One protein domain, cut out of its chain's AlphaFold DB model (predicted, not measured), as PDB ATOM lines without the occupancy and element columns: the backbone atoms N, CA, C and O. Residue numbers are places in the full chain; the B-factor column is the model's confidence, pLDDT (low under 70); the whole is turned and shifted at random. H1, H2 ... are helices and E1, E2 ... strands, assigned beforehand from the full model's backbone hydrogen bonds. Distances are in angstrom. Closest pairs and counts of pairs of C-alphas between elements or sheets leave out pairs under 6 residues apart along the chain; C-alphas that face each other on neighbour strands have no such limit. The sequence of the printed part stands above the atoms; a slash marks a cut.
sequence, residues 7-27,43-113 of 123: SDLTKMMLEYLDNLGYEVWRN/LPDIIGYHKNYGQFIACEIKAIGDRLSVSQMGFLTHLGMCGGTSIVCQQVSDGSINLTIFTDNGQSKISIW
ATOM      1  N   SER A   7     -48.917  31.054  41.466       91.44
ATOM      2  CA  SER A   7     -50.255  30.454  41.395       91.44
ATOM      3  C   SER A   7     -51.003  30.859  40.121       91.44
ATOM      4  O   SER A   7     -51.617  30.012  39.478       91.44
ATOM      5  N   ASP A   8     -50.925  32.131  39.721       92.12
ATOM      6  CA  ASP A   8     -51.563  32.603  38.486       92.12
ATOM      7  C   ASP A   8     -50.879  32.010  37.250       92.12
ATOM      8  O   ASP A   8     -51.556  31.558  36.330       92.12
ATOM      9  N   LEU A   9     -49.543  31.928  37.273       94.06
ATOM     10  CA  LEU A   9     -48.765  31.276  36.220       94.06
ATOM     11  C   LEU A   9     -49.085  29.770  36.126       94.06
ATOM     12  O   LEU A   9     -49.234  29.237  35.032       94.06
ATOM     13  N   THR A  10     -49.285  29.104  37.271       96.12
ATOM     14  CA  THR A  10     -49.718  27.696  37.336       96.12
ATOM     15  C   THR A  10     -51.083  27.502  36.678       96.12
ATOM     16  O   THR A  10     -51.247  26.577  35.891       96.12
ATOM     17  N   LYS A  11     -52.070  28.359  36.982       95.69
ATOM     18  CA  LYS A  11     -53.421  28.260  36.398       95.69
ATOM     19  C   LYS A  11     -53.394  28.402  34.882       95.69
ATOM     20  O   LYS A  11     -53.968  27.568  34.195       95.69
ATOM     21  N   MET A  12     -52.674  29.407  34.385       95.06
ATOM     22  CA  MET A  12     -52.474  29.599  32.950       95.06
ATOM     23  C   MET A  12     -51.875  28.343  32.304       95.06
ATOM     24  O   MET A  12     -52.376  27.870  31.287       95.06
ATOM     25  N   MET A  13     -50.841  27.765  32.923       96.06
ATOM     26  CA  MET A  13     -50.172  26.597  32.359       96.06
ATOM     27  C   MET A  13     -51.054  25.339  32.389       96.06
ATOM     28  O   MET A  13     -50.994  24.538  31.462       96.06
ATOM     29  N   LEU A  14     -51.894  25.166  33.415       97.56
ATOM     30  CA  LEU A  14     -52.879  24.078  33.458       97.56
ATOM     31  C   LEU A  14     -53.861  24.169  32.282       97.56
ATOM     32  O   LEU A  14     -54.053  23.178  31.585       97.56
ATOM     33  N   GLU A  15     -54.436  25.351  32.039       96.50
ATOM     34  CA  GLU A  15     -55.368  25.582  30.923       96.50
ATOM     35  C   GLU A  15     -54.700  25.327  29.567       96.50
ATOM     36  O   GLU A  15     -55.277  24.708  28.676       96.50
ATOM     37  N   TYR A  16     -53.455  25.764  29.406       94.81
ATOM     38  CA  TYR A  16     -52.714  25.556  28.169       94.81
ATOM     39  C   TYR A  16     -52.379  24.098  27.889       94.81
ATOM     40  O   TYR A  16     -52.586  23.630  26.774       94.81
ATOM     41  N   LEU A  17     -51.892  23.365  28.891       95.38
ATOM     42  CA  LEU A  17     -51.608  21.941  28.732       95.38
ATOM     43  C   LEU A  17     -52.886  21.140  28.464       95.38
ATOM     44  O   LEU A  17     -52.859  20.224  27.643       95.38
ATOM     45  N   ASP A  18     -54.005  21.507  29.089       95.88
ATOM     46  CA  ASP A  18     -55.299  20.886  28.800       95.88
ATOM     47  C   ASP A  18     -55.715  21.085  27.333       95.88
ATOM     48  O   ASP A  18     -56.061  20.115  26.651       95.88
ATOM     49  N   ASN A  19     -55.564  22.311  26.814       94.62
ATOM     50  CA  ASN A  19     -55.813  22.641  25.407       94.62
ATOM     51  C   ASN A  19     -54.869  21.912  24.433       94.62
ATOM     52  O   ASN A  19     -55.257  21.631  23.300       94.62
ATOM     53  N   LEU A  20     -53.653  21.566  24.867       90.81
ATOM     54  CA  LEU A  20     -52.707  20.749  24.098       90.81
ATOM     55  C   LEU A  20     -53.005  19.240  24.149       90.81
ATOM     56  O   LEU A  20     -52.262  18.455  23.566       90.81
ATOM     57  N   GLY A  21     -54.083  18.815  24.814       94.75
ATOM     58  CA  GLY A  21     -54.491  17.410  24.864       94.75
ATOM     59  C   GLY A  21     -53.910  16.622  26.039       94.75
ATOM     60  O   GLY A  21     -54.008  15.395  26.054       94.75
ATOM     61  N   TYR A  22     -53.348  17.293  27.043       97.12
ATOM     62  CA  TYR A  22     -52.940  16.648  28.288       97.12
ATOM     63  C   TYR A  22     -54.073  16.652  29.316       97.12
ATOM     64  O   TYR A  22     -54.930  17.526  29.325       97.12
ATOM     65  N   GLU A  23     -54.078  15.667  30.207       98.25
ATOM     66  CA  GLU A  23     -54.812  15.722  31.467       98.25
ATOM     67  C   GLU A  23     -53.805  16.013  32.579       98.25
ATOM     68  O   GLU A  23     -52.904  15.211  32.827       98.25
ATOM     69  N   VAL A  24     -53.915  17.189  33.203       98.25
ATOM     70  CA  VAL A  24     -52.918  17.707  34.151       98.25
ATOM     71  C   VAL A  24     -53.548  18.213  35.438       98.25
ATOM     72  O   VAL A  24     -54.676  18.705  35.463       98.25
ATOM     73  N   TRP A  25     -52.791  18.138  36.527       98.12
ATOM     74  CA  TRP A  25     -53.181  18.676  37.824       98.12
ATOM     75  C   TRP A  25     -51.974  19.226  38.579       98.12
ATOM     76  O   TRP A  25     -50.813  18.925  38.288       98.12
ATOM     77  N   ARG A  26     -52.255  20.039  39.600       96.06
ATOM     78  CA  ARG A  26     -51.225  20.529  40.514       96.06
ATOM     79  C   ARG A  26     -50.738  19.406  41.423       96.06
ATOM     80  O   ARG A  26     -51.522  18.785  42.142       96.06
ATOM     81  N   ASN A  27     -49.432  19.214  41.468       93.94
ATOM     82  CA  ASN A  27     -48.775  18.300  42.378       93.94
ATOM     83  C   ASN A  27     -48.462  18.991  43.713       93.94
ATOM     84  O   ASN A  27     -47.520  19.773  43.842       93.94
ATOM     85  N   LEU A  43     -39.814  16.984  42.443       93.94
ATOM     86  CA  LEU A  43     -41.047  16.793  41.679       93.94
ATOM     87  C   LEU A  43     -41.597  18.154  41.212       93.94
ATOM     88  O   LEU A  43     -41.670  19.054  42.053       93.94
ATOM     89  N   PRO A  44     -42.015  18.272  39.941       95.81
ATOM     90  CA  PRO A  44     -42.578  19.508  39.406       95.81
ATOM     91  C   PRO A  44     -43.930  19.894  40.006       95.81
ATOM     92  O   PRO A  44     -44.629  19.052  40.582       95.81
ATOM     93  N   ASP A  45     -44.286  21.171  39.844       95.75
ATOM     94  CA  ASP A  45     -45.534  21.771  40.333       95.75
ATOM     95  C   ASP A  45     -46.785  21.234  39.631       95.75
ATOM     96  O   ASP A  45     -47.846  21.135  40.250       95.75
ATOM     97  N   ILE A  46     -46.672  20.893  38.346       97.81
ATOM     98  CA  ILE A  46     -47.740  20.323  37.522       97.81
ATOM     99  C   ILE A  46     -47.278  18.969  36.996       97.81
ATOM    100  O   ILE A  46     -46.154  18.832  36.510       97.81
ATOM    101  N   ILE A  47     -48.156  17.973  37.068       98.00
ATOM    102  CA  ILE A  47     -47.942  16.645  36.489       98.00
ATOM    103  C   ILE A  47     -49.205  16.173  35.776       98.00
ATOM    104  O   ILE A  47     -50.295  16.692  36.023       98.00
ATOM    105  N   GLY A  48     -49.057  15.179  34.911       98.06
ATOM    106  CA  GLY A  48     -50.180  14.604  34.193       98.06
ATOM    107  C   GLY A  48     -49.760  13.591  33.147       98.06
ATOM    108  O   GLY A  48     -48.666  13.023  33.212       98.06
ATOM    109  N   TYR A  49     -50.621  13.393  32.157       97.94
ATOM    110  CA  TYR A  49     -50.338  12.533  31.014       97.94
ATOM    111  C   TYR A  49     -51.050  13.016  29.745       97.94
ATOM    112  O   TYR A  49     -52.062  13.712  29.811       97.94
ATOM    113  N   HIS A  50     -50.525  12.658  28.574       96.38
ATOM    114  CA  HIS A  50     -51.175  12.946  27.296       96.38
ATOM    115  C   HIS A  50     -52.406  12.047  27.110       96.38
ATOM    116  O   HIS A  50     -52.284  10.822  27.186       96.38
ATOM    117  N   LYS A  51     -53.579  12.621  26.811       96.00
ATOM    118  CA  LYS A  51     -54.860  11.887  26.761       96.00
ATOM    119  C   LYS A  51     -54.875  10.767  25.714       96.00
ATOM    120  O   LYS A  51     -55.496   9.735  25.939       96.00
ATOM    121  N   ASN A  52     -54.154  10.935  24.600       94.19
ATOM    122  CA  ASN A  52     -54.144   9.943  23.513       94.19
ATOM    123  C   ASN A  52     -53.047   8.875  23.642       94.19
ATOM    124  O   ASN A  52     -53.192   7.795  23.080       94.19
ATOM    125  N   TYR A  53     -51.945   9.173  24.340       91.75
ATOM    126  CA  TYR A  53     -50.738   8.324  24.325       91.75
ATOM    127  C   TYR A  53     -50.335   7.818  25.711       91.75
ATOM    128  O   TYR A  53     -49.467   6.958  25.823       91.75
ATOM    129  N   GLY A  54     -50.916   8.363  26.784       93.19
ATOM    130  CA  GLY A  54     -50.534   8.038  28.159       93.19
ATOM    131  C   GLY A  54     -49.121   8.493  28.546       93.19
ATOM    132  O   GLY A  54     -48.652   8.160  29.632       93.19
ATOM    133  N   GLN A  55     -48.436   9.249  27.681       95.19
ATOM    134  CA  GLN A  55     -47.099   9.778  27.937       95.19
ATOM    135  C   GLN A  55     -47.136  10.719  29.142       95.19
ATOM    136  O   GLN A  55     -47.933  11.655  29.169       95.19
ATOM    137  N   PHE A  56     -46.282  10.472  30.135       97.06
ATOM    138  CA  PHE A  56     -46.218  11.303  31.334       97.06
ATOM    139  C   PHE A  56     -45.680  12.696  31.000       97.06
ATOM    140  O   PHE A  56     -44.686  12.823  30.283       97.06
ATOM    141  N   ILE A  57     -46.304  13.724  31.572       96.69
ATOM    142  CA  ILE A  57     -45.856  15.114  31.482       96.69
ATOM    143  C   ILE A  57     -45.572  15.673  32.871       96.69
ATOM    144  O   ILE A  57     -46.291  15.396  33.835       96.69
ATOM    145  N   ALA A  58     -44.542  16.507  32.966       97.38
ATOM    146  CA  ALA A  58     -44.304  17.335  34.132       97.38
ATOM    147  C   ALA A  58     -43.894  18.754  33.728       97.38
ATOM    148  O   ALA A  58     -43.105  18.947  32.801       97.38
ATOM    149  N   CYS A  59     -44.423  19.745  34.441       97.38
ATOM    150  CA  CYS A  59     -44.115  21.151  34.230       97.38
ATOM    151  C   CYS A  59     -43.774  21.839  35.556       97.38
ATOM    152  O   CYS A  59     -44.551  21.815  36.511       97.38
ATOM    153  N   GLU A  60     -42.585  22.432  35.615       97.25
ATOM    154  CA  GLU A  60     -42.115  23.235  36.742       97.25
ATOM    155  C   GLU A  60     -42.378  24.720  36.476       97.25
ATOM    156  O   GLU A  60     -42.068  25.225  35.393       97.25
ATOM    157  N   ILE A  61     -42.901  25.430  37.476       96.44
ATOM    158  CA  ILE A  61     -43.256  26.843  37.376       96.44
ATOM    159  C   ILE A  61     -42.170  27.700  38.029       96.44
ATOM    160  O   ILE A  61     -41.768  27.480  39.169       96.44
ATOM    161  N   LYS A  62     -41.699  28.724  37.311       94.81
ATOM    162  CA  LYS A  62     -40.728  29.705  37.806       94.81
ATOM    163  C   LYS A  62     -41.262  31.115  37.604       94.81
ATOM    164  O   LYS A  62     -41.364  31.596  36.475       94.81
ATOM    165  N   ALA A  63     -41.603  31.786  38.700       93.06
ATOM    166  CA  ALA A  63     -41.912  33.206  38.654       93.06
ATOM    167  C   ALA A  63     -40.624  34.028  38.461       93.06
ATOM    168  O   ALA A  63     -39.506  33.503  38.449       93.06
ATOM    169  N   ILE A  64     -40.782  35.342  38.304       92.06
ATOM    170  CA  ILE A  64     -39.659  36.258  38.093       92.06
ATOM    171  C   ILE A  64     -38.659  36.137  39.250       92.06
ATOM    172  O   ILE A  64     -38.999  36.367  40.408       92.06
ATOM    173  N   GLY A  65     -37.409  35.809  38.916       88.19
ATOM    174  CA  GLY A  65     -36.314  35.649  39.878       88.19
ATOM    175  C   GLY A  65     -36.151  34.233  40.441       88.19
ATOM    176  O   GLY A  65     -35.093  33.940  41.004       88.19
ATOM    177  N   ASP A  66     -37.124  33.338  40.240       91.62
ATOM    178  CA  ASP A  66     -37.009  31.945  40.665       91.62
ATOM    179  C   ASP A  66     -35.978  31.186  39.820       91.62
ATOM    180  O   ASP A  66     -35.787  31.435  38.626       91.62
ATOM    181  N   ARG A  67     -35.319  30.207  40.447       91.19
ATOM    182  CA  ARG A  67     -34.332  29.332  39.803       91.19
ATOM    183  C   ARG A  67     -34.698  27.867  39.978       91.19
ATOM    184  O   ARG A  67     -35.322  27.477  40.966       91.19
ATOM    185  N   LEU A  68     -34.281  27.042  39.022       93.50
ATOM    186  CA  LEU A  68     -34.326  25.589  39.166       93.50
ATOM    187  C   LEU A  68     -33.337  25.133  40.233       93.50
ATOM    188  O   LEU A  68     -32.169  25.522  40.229       93.50
ATOM    189  N   SER A  69     -33.802  24.267  41.129       94.88
ATOM    190  CA  SER A  69     -32.909  23.510  42.004       94.88
ATOM    191  C   SER A  69     -32.235  22.367  41.238       94.88
ATOM    192  O   SER A  69     -32.768  21.866  40.246       94.88
ATOM    193  N   VAL A  70     -31.098  21.886  41.748       94.94
ATOM    194  CA  VAL A  70     -30.377  20.733  41.172       94.94
ATOM    195  C   VAL A  70     -31.279  19.496  41.079       94.94
ATOM    196  O   VAL A  70     -31.268  18.793  40.074       94.94
ATOM    197  N   SER A  71     -32.115  19.254  42.093       94.62
ATOM    198  CA  SER A  71     -33.059  18.131  42.085       94.62
ATOM    199  C   SER A  71     -34.164  18.268  41.040       94.62
ATOM    200  O   SER A  71     -34.563  17.260  40.467       94.62
ATOM    201  N   GLN A  72     -34.657  19.486  40.789       95.31
ATOM    202  CA  GLN A  72     -35.670  19.728  39.753       95.31
ATOM    203  C   GLN A  72     -35.077  19.521  38.365       95.31
ATOM    204  O   GLN A  72     -35.659  18.808  37.559       95.31
ATOM    205  N   MET A  73     -33.878  20.063  38.122       94.88
ATOM    206  CA  MET A  73     -33.152  19.831  36.873       94.88
ATOM    207  C   MET A  73     -32.943  18.332  36.630       94.88
ATOM    208  O   MET A  73     -33.303  17.824  35.578       94.88
ATOM    209  N   GLY A  74     -32.451  17.601  37.636       94.31
ATOM    210  CA  GLY A  74     -32.240  16.156  37.523       94.31
ATOM    211  C   GLY A  74     -33.523  15.372  37.231       94.31
ATOM    212  O   GLY A  74     -33.491  14.433  36.439       94.31
ATOM    213  N   PHE A  75     -34.658  15.756  37.828       95.12
ATOM    214  CA  PHE A  75     -35.950  15.143  37.511       95.12
ATOM    215  C   PHE A  75     -36.352  15.402  36.057       95.12
ATOM    216  O   PHE A  75     -36.688  14.464  35.339       95.12
ATOM    217  N   LEU A  76     -36.308  16.666  35.637       95.06
ATOM    218  CA  LEU A  76     -36.783  17.110  34.331       95.06
ATOM    219  C   LEU A  76     -35.934  16.541  33.190       95.06
ATOM    220  O   LEU A  76     -36.493  16.042  32.216       95.06
ATOM    221  N   THR A  77     -34.606  16.550  33.321       92.69
ATOM    222  CA  THR A  77     -33.709  15.941  32.332       92.69
ATOM    223  C   THR A  77     -33.960  14.440  32.217       92.69
ATOM    224  O   THR A  77     -34.116  13.930  31.113       92.69
ATOM    225  N   HIS A  78     -34.059  13.732  33.348       94.12
ATOM    226  CA  HIS A  78     -34.294  12.290  33.333       94.12
ATOM    227  C   HIS A  78     -35.660  11.932  32.736       94.12
ATOM    228  O   HIS A  78     -35.753  10.979  31.973       94.12
ATOM    229  N   LEU A  79     -36.708  12.711  33.033       94.44
ATOM    230  CA  LEU A  79     -38.021  12.509  32.425       94.44
ATOM    231  C   LEU A  79     -37.965  12.653  30.898       94.44
ATOM    232  O   LEU A  79     -38.475  11.775  30.205       94.44
ATOM    233  N   GLY A  80     -37.318  13.712  30.398       91.06
ATOM    234  CA  GLY A  80     -37.119  13.920  28.960       91.06
ATOM    235  C   GLY A  80     -36.419  12.725  28.313       91.06
ATOM    236  O   GLY A  80     -36.942  12.141  27.368       91.06
ATOM    237  N   MET A  81     -35.309  12.271  28.904       89.19
ATOM    238  CA  MET A  81     -34.553  11.096  28.443       89.19
ATOM    239  C   MET A  81     -35.356   9.786  28.454       89.19
ATOM    240  O   MET A  81     -35.088   8.892  27.657       89.19
ATOM    241  N   CYS A  82     -36.336   9.648  29.350       92.94
ATOM    242  CA  CYS A  82     -37.228   8.486  29.401       92.94
ATOM    243  C   CYS A  82     -38.412   8.578  28.424       92.94
ATOM    244  O   CYS A  82     -39.295   7.722  28.471       92.94
ATOM    245  N   GLY A  83     -38.457   9.604  27.569       90.44
ATOM    246  CA  GLY A  83     -39.539   9.812  26.613       90.44
ATOM    247  C   GLY A  83     -40.800  10.400  27.239       90.44
ATOM    248  O   GLY A  83     -41.885  10.190  26.709       90.44
ATOM    249  N   GLY A  84     -40.695  11.094  28.375       93.12
ATOM    250  CA  GLY A  84     -41.785  11.901  28.921       93.12
ATOM    251  C   GLY A  84     -41.652  13.375  28.544       93.12
ATOM    252  O   GLY A  84     -40.561  13.865  28.259       93.12
ATOM    253  N   THR A  85     -42.756  14.113  28.590       93.62
ATOM    254  CA  THR A  85     -42.756  15.551  28.301       93.62
ATOM    255  C   THR A  85     -42.307  16.326  29.535       93.62
ATOM    256  O   THR A  85     -42.916  16.241  30.602       93.62
ATOM    257  N   SER A  86     -41.238  17.105  29.411       94.94
ATOM    258  CA  SER A  86     -40.604  17.774  30.545       94.94
ATOM    259  C   SER A  86     -40.429  19.257  30.257       94.94
ATOM    260  O   SER A  86     -39.708  19.626  29.331       94.94
ATOM    261  N   ILE A  87     -41.128  20.101  31.019       95.88
ATOM    262  CA  ILE A  87     -41.280  21.530  30.725       95.88
ATOM    263  C   ILE A  87     -40.883  22.386  31.929       95.88
ATOM    264  O   ILE A  87     -41.216  22.086  33.075       95.88
ATOM    265  N   VAL A  88     -40.239  23.517  31.667       96.50
ATOM    266  CA  VAL A  88     -40.113  24.628  32.618       96.50
ATOM    267  C   VAL A  88     -40.841  25.823  32.037       96.50
ATOM    268  O   VAL A  88     -40.473  26.299  30.965       96.50
ATOM    269  N   CYS A  89     -41.857  26.303  32.746       95.88
ATOM    270  CA  CYS A  89     -42.547  27.546  32.435       95.88
ATOM    271  C   CYS A  89     -41.952  28.656  33.301       95.88
ATOM    272  O   CYS A  89     -42.151  28.677  34.518       95.88
ATOM    273  N   GLN A  90     -41.195  29.563  32.684       95.19
ATOM    274  CA  GLN A  90     -40.533  30.655  33.388       95.19
ATOM    275  C   GLN A  90     -41.020  32.010  32.895       95.19
ATOM    276  O   GLN A  90     -40.876  32.327  31.717       95.19
ATOM    277  N   GLN A  91     -41.508  32.845  33.813       92.88
ATOM    278  CA  GLN A  91     -41.707  34.260  33.524       92.88
ATOM    279  C   GLN A  91     -40.425  35.046  33.803       92.88
ATOM    280  O   GLN A  91     -39.861  34.975  34.897       92.88
ATOM    281  N   VAL A  92     -39.971  35.815  32.817       90.69
ATOM    282  CA  VAL A  92     -38.785  36.677  32.925       90.69
ATOM    283  C   VAL A  92     -39.176  38.137  33.182       90.69
ATOM    284  O   VAL A  92     -40.350  38.506  33.161       90.69
ATOM    285  N   SER A  93     -38.189  38.983  33.495       89.19
ATOM    286  CA  SER A  93     -38.403  40.348  34.003       89.19
ATOM    287  C   SER A  93     -39.117  41.292  33.036       89.19
ATOM    288  O   SER A  93     -39.752  42.241  33.487       89.19
ATOM    289  N   ASP A  94     -39.028  41.048  31.729       88.75
ATOM    290  CA  ASP A  94     -39.760  41.819  30.714       88.75
ATOM    291  C   ASP A  94     -41.239  41.395  30.586       88.75
ATOM    292  O   ASP A  94     -42.003  41.981  29.820       88.75
ATOM    293  N   GLY A  95     -41.663  40.397  31.367       85.44
ATOM    294  CA  GLY A  95     -43.015  39.858  31.385       85.44
ATOM    295  C   GLY A  95     -43.266  38.738  30.379       85.44
ATOM    296  O   GLY A  95     -44.351  38.151  30.426       85.44
ATOM    297  N   SER A  96     -42.308  38.409  29.508       88.94
ATOM    298  CA  SER A  96     -42.417  37.262  28.605       88.94
ATOM    299  C   SER A  96     -42.336  35.933  29.361       88.94
ATOM    300  O   SER A  96     -41.856  35.857  30.500       88.94
ATOM    301  N   ILE A  97     -42.878  34.884  28.740       91.88
ATOM    302  CA  ILE A  97     -42.855  33.519  29.261       91.88
ATOM    303  C   ILE A  97     -42.018  32.662  28.322       91.88
ATOM    304  O   ILE A  97     -42.324  32.542  27.133       91.88
ATOM    305  N   ASN A  98     -40.999  32.040  28.899       91.94
ATOM    306  CA  ASN A  98     -40.146  31.068  28.246       91.94
ATOM    307  C   ASN A  98     -40.595  29.666  28.647       91.94
ATOM    308  O   ASN A  98     -40.713  29.357  29.836       91.94
ATOM    309  N   LEU A  99     -40.800  28.812  27.650       92.94
ATOM    310  CA  LEU A  99     -40.982  27.382  27.831       92.94
ATOM    311  C   LEU A  99     -39.669  26.687  27.483       92.94
ATOM    312  O   LEU A  99     -39.198  26.777  26.354       92.94
ATOM    313  N   THR A 100     -39.060  26.013  28.455       92.19
ATOM    314  CA  THR A 100     -37.909  25.137  28.201       92.19
ATOM    315  C   THR A 100     -38.379  23.694  28.185       92.19
ATOM    316  O   THR A 100     -38.892  23.225  29.198       92.19
ATOM    317  N   ILE A 101     -38.203  23.001  27.063       89.88
ATOM    318  CA  ILE A 101     -38.604  21.603  26.879       89.88
ATOM    319  C   ILE A 101     -37.347  20.734  26.859       89.88
ATOM    320  O   ILE A 101     -36.427  21.023  26.097       89.88
ATOM    321  N   PHE A 102     -37.304  19.689  27.686       85.94
ATOM    322  CA  PHE A 102     -36.214  18.709  27.695       85.94
ATOM    323  C   PHE A 102     -36.573  17.514  26.816       85.94
ATOM    324  O   PHE A 102     -37.642  16.926  26.980       85.94
ATOM    325  N   THR A 103     -35.671  17.156  25.906       78.12
ATOM    326  CA  THR A 103     -35.861  16.090  24.917       78.12
ATOM    327  C   THR A 103     -35.166  14.787  25.324       78.12
ATOM    328  O   THR A 103     -34.389  14.732  26.281       78.12
ATOM    329  N   ASP A 104     -35.454  13.724  24.579       74.25
ATOM    330  CA  ASP A 104     -34.950  12.354  24.752       74.25
ATOM    331  C   ASP A 104     -33.418  12.222  24.703       74.25
ATOM    332  O   ASP A 104     -32.827  11.369  25.364       74.25
ATOM    333  N   ASN A 105     -32.748  13.120  23.989       71.44
ATOM    334  CA  ASN A 105     -31.290  13.213  23.915       71.44
ATOM    335  C   ASN A 105     -30.652  14.065  25.039       71.44
ATOM    336  O   ASN A 105     -29.449  14.334  25.001       71.44
ATOM    337  N   GLY A 106     -31.438  14.517  26.024       61.69
ATOM    338  CA  GLY A 106     -30.982  15.352  27.140       61.69
ATOM    339  C   GLY A 106     -30.712  16.820  26.785       61.69
ATOM    340  O   GLY A 106     -30.214  17.565  27.631       61.69
ATOM    341  N   GLN A 107     -31.027  17.253  25.561       69.06
ATOM    342  CA  GLN A 107     -30.981  18.664  25.174       69.06
ATOM    343  C   GLN A 107     -32.203  19.417  25.710       69.06
ATOM    344  O   GLN A 107     -33.214  18.824  26.092       69.06
ATOM    345  N   SER A 108     -32.100  20.745  25.745       70.12
ATOM    346  CA  SER A 108     -33.227  21.622  26.031       70.12
ATOM    347  C   SER A 108     -33.475  22.583  24.873       70.12
ATOM    348  O   SER A 108     -32.542  23.170  24.322       70.12
ATOM    349  N   LYS A 109     -34.746  22.756  24.507       73.50
ATOM    350  CA  LYS A 109     -35.201  23.768  23.547       73.50
ATOM    351  C   LYS A 109     -35.947  24.862  24.298       73.50
ATOM    352  O   LYS A 109     -36.805  24.558  25.122       73.50
ATOM    353  N   ILE A 110     -35.607  26.120  24.027       72.38
ATOM    354  CA  ILE A 110     -36.327  27.282  24.557       72.38
ATOM    355  C   ILE A 110     -37.279  27.778  23.473       72.38
ATOM    356  O   ILE A 110     -36.854  28.029  22.346       72.38
ATOM    357  N   SER A 111     -38.545  27.948  23.835       67.00
ATOM    358  CA  SER A 111     -39.580  28.526  22.983       67.00
ATOM    359  C   SER A 111     -40.285  29.663  23.714       67.00
ATOM    360  O   SER A 111     -40.533  29.580  24.920       67.00
ATOM    361  N   ILE A 112     -40.600  30.738  22.991       69.06
ATOM    362  CA  ILE A 112     -41.366  31.863  23.528       69.06
ATOM    363  C   ILE A 112     -42.850  31.518  23.417       69.06
ATOM    364  O   ILE A 112     -43.320  31.065  22.376       69.06
ATOM    365  N   TRP A 113     -43.597  31.747  24.496       56.91
ATOM    366  CA  TRP A 113     -45.014  31.394  24.631       56.91
ATOM    367  C   TRP A 113     -45.907  31.722  23.420       56.91
ATOM    368  O   TRP A 113     -46.767  30.928  23.051       56.91
TER     369      TRP A 113
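What this domain is: This is residues 7 to 27 and 43 to 113 of the 123 residues of the protein "VRR-NUC domain-containing protein" of Aphanizomenon flos-aquae WA102 (UniProt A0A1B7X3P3). A twisted sheet of six strands curls round H1 on one face, and H2 packs on the opposite face, running along E4: three layers, helix, sheet, helix. The printed part has 92 residues, in the order H1 E1 E2 E3 H2 E4 E5 E6; the sheet is mixed, in the order E1 E2 E3 E4 E5 E6, and the class is mixed, helices and strands. It is compact, with a radius of gyration of the C-alphas of 12.3 A, and spans 35 by 26 by 22 A.

Where its parts are: H1, residues 7 to 19, begins at C-alpha 7 (-50.255, 30.454, 41.395) and is 18.6 A long. E1 is residues 22 to 26, E2 46 to 50, E3 56 to 62, 20.3 A. H2, residues 70 to 81, is 16.5 A long. E4, residues 85 to 91, is 19.5 A, E5, 97 to 102, is 16.3 A, and E6, 108 to 112, ends at C-alpha 112 (-41.366, 31.863, 23.528).

How they stand to each other: E1 and E2 are antiparallel, with N 23 and O 49 2.8 A apart. The hairpin E2 and E3 has N 59 and O 46 at 2.8 A. E3 and E4 are parallel at 15 degrees, with N 62 and O 89 at 2.8 A; E3, H2, E4 form a strand-helix-strand unit, parallel neighbour strands with a helix between, its crossover right-handed. E4 E5 E6 form a meander, each strand the antiparallel neighbour of the one before, with N 88 and O 100 at 2.8 A and N 99 and O 111 at 2.8 A. H1 is on the sheet; its closest C-alphas to E1 are those of Leu 14 and Val 24, 6.4 A. H2's height over the sheet is 8.5 A, over E4 at 16 degrees on the local plane; the closest C-alphas are those of Leu 76 and Ser 86, 5.4 A. H1 and H2 are apart. In both helices every O i to N i+4 pair is within hydrogen-bond range.

The domain as a whole: The C-alphas farthest apart, those of Tyr 53 and Asp 94, are 35.8 A apart. Residues 28 to 42 are not printed; C-alphas 27 and 43 are 7.9 A apart across the cut. Of the links printed whole, none is long. Residues 106 to 107 and 111 to 113 have pLDDT under 70.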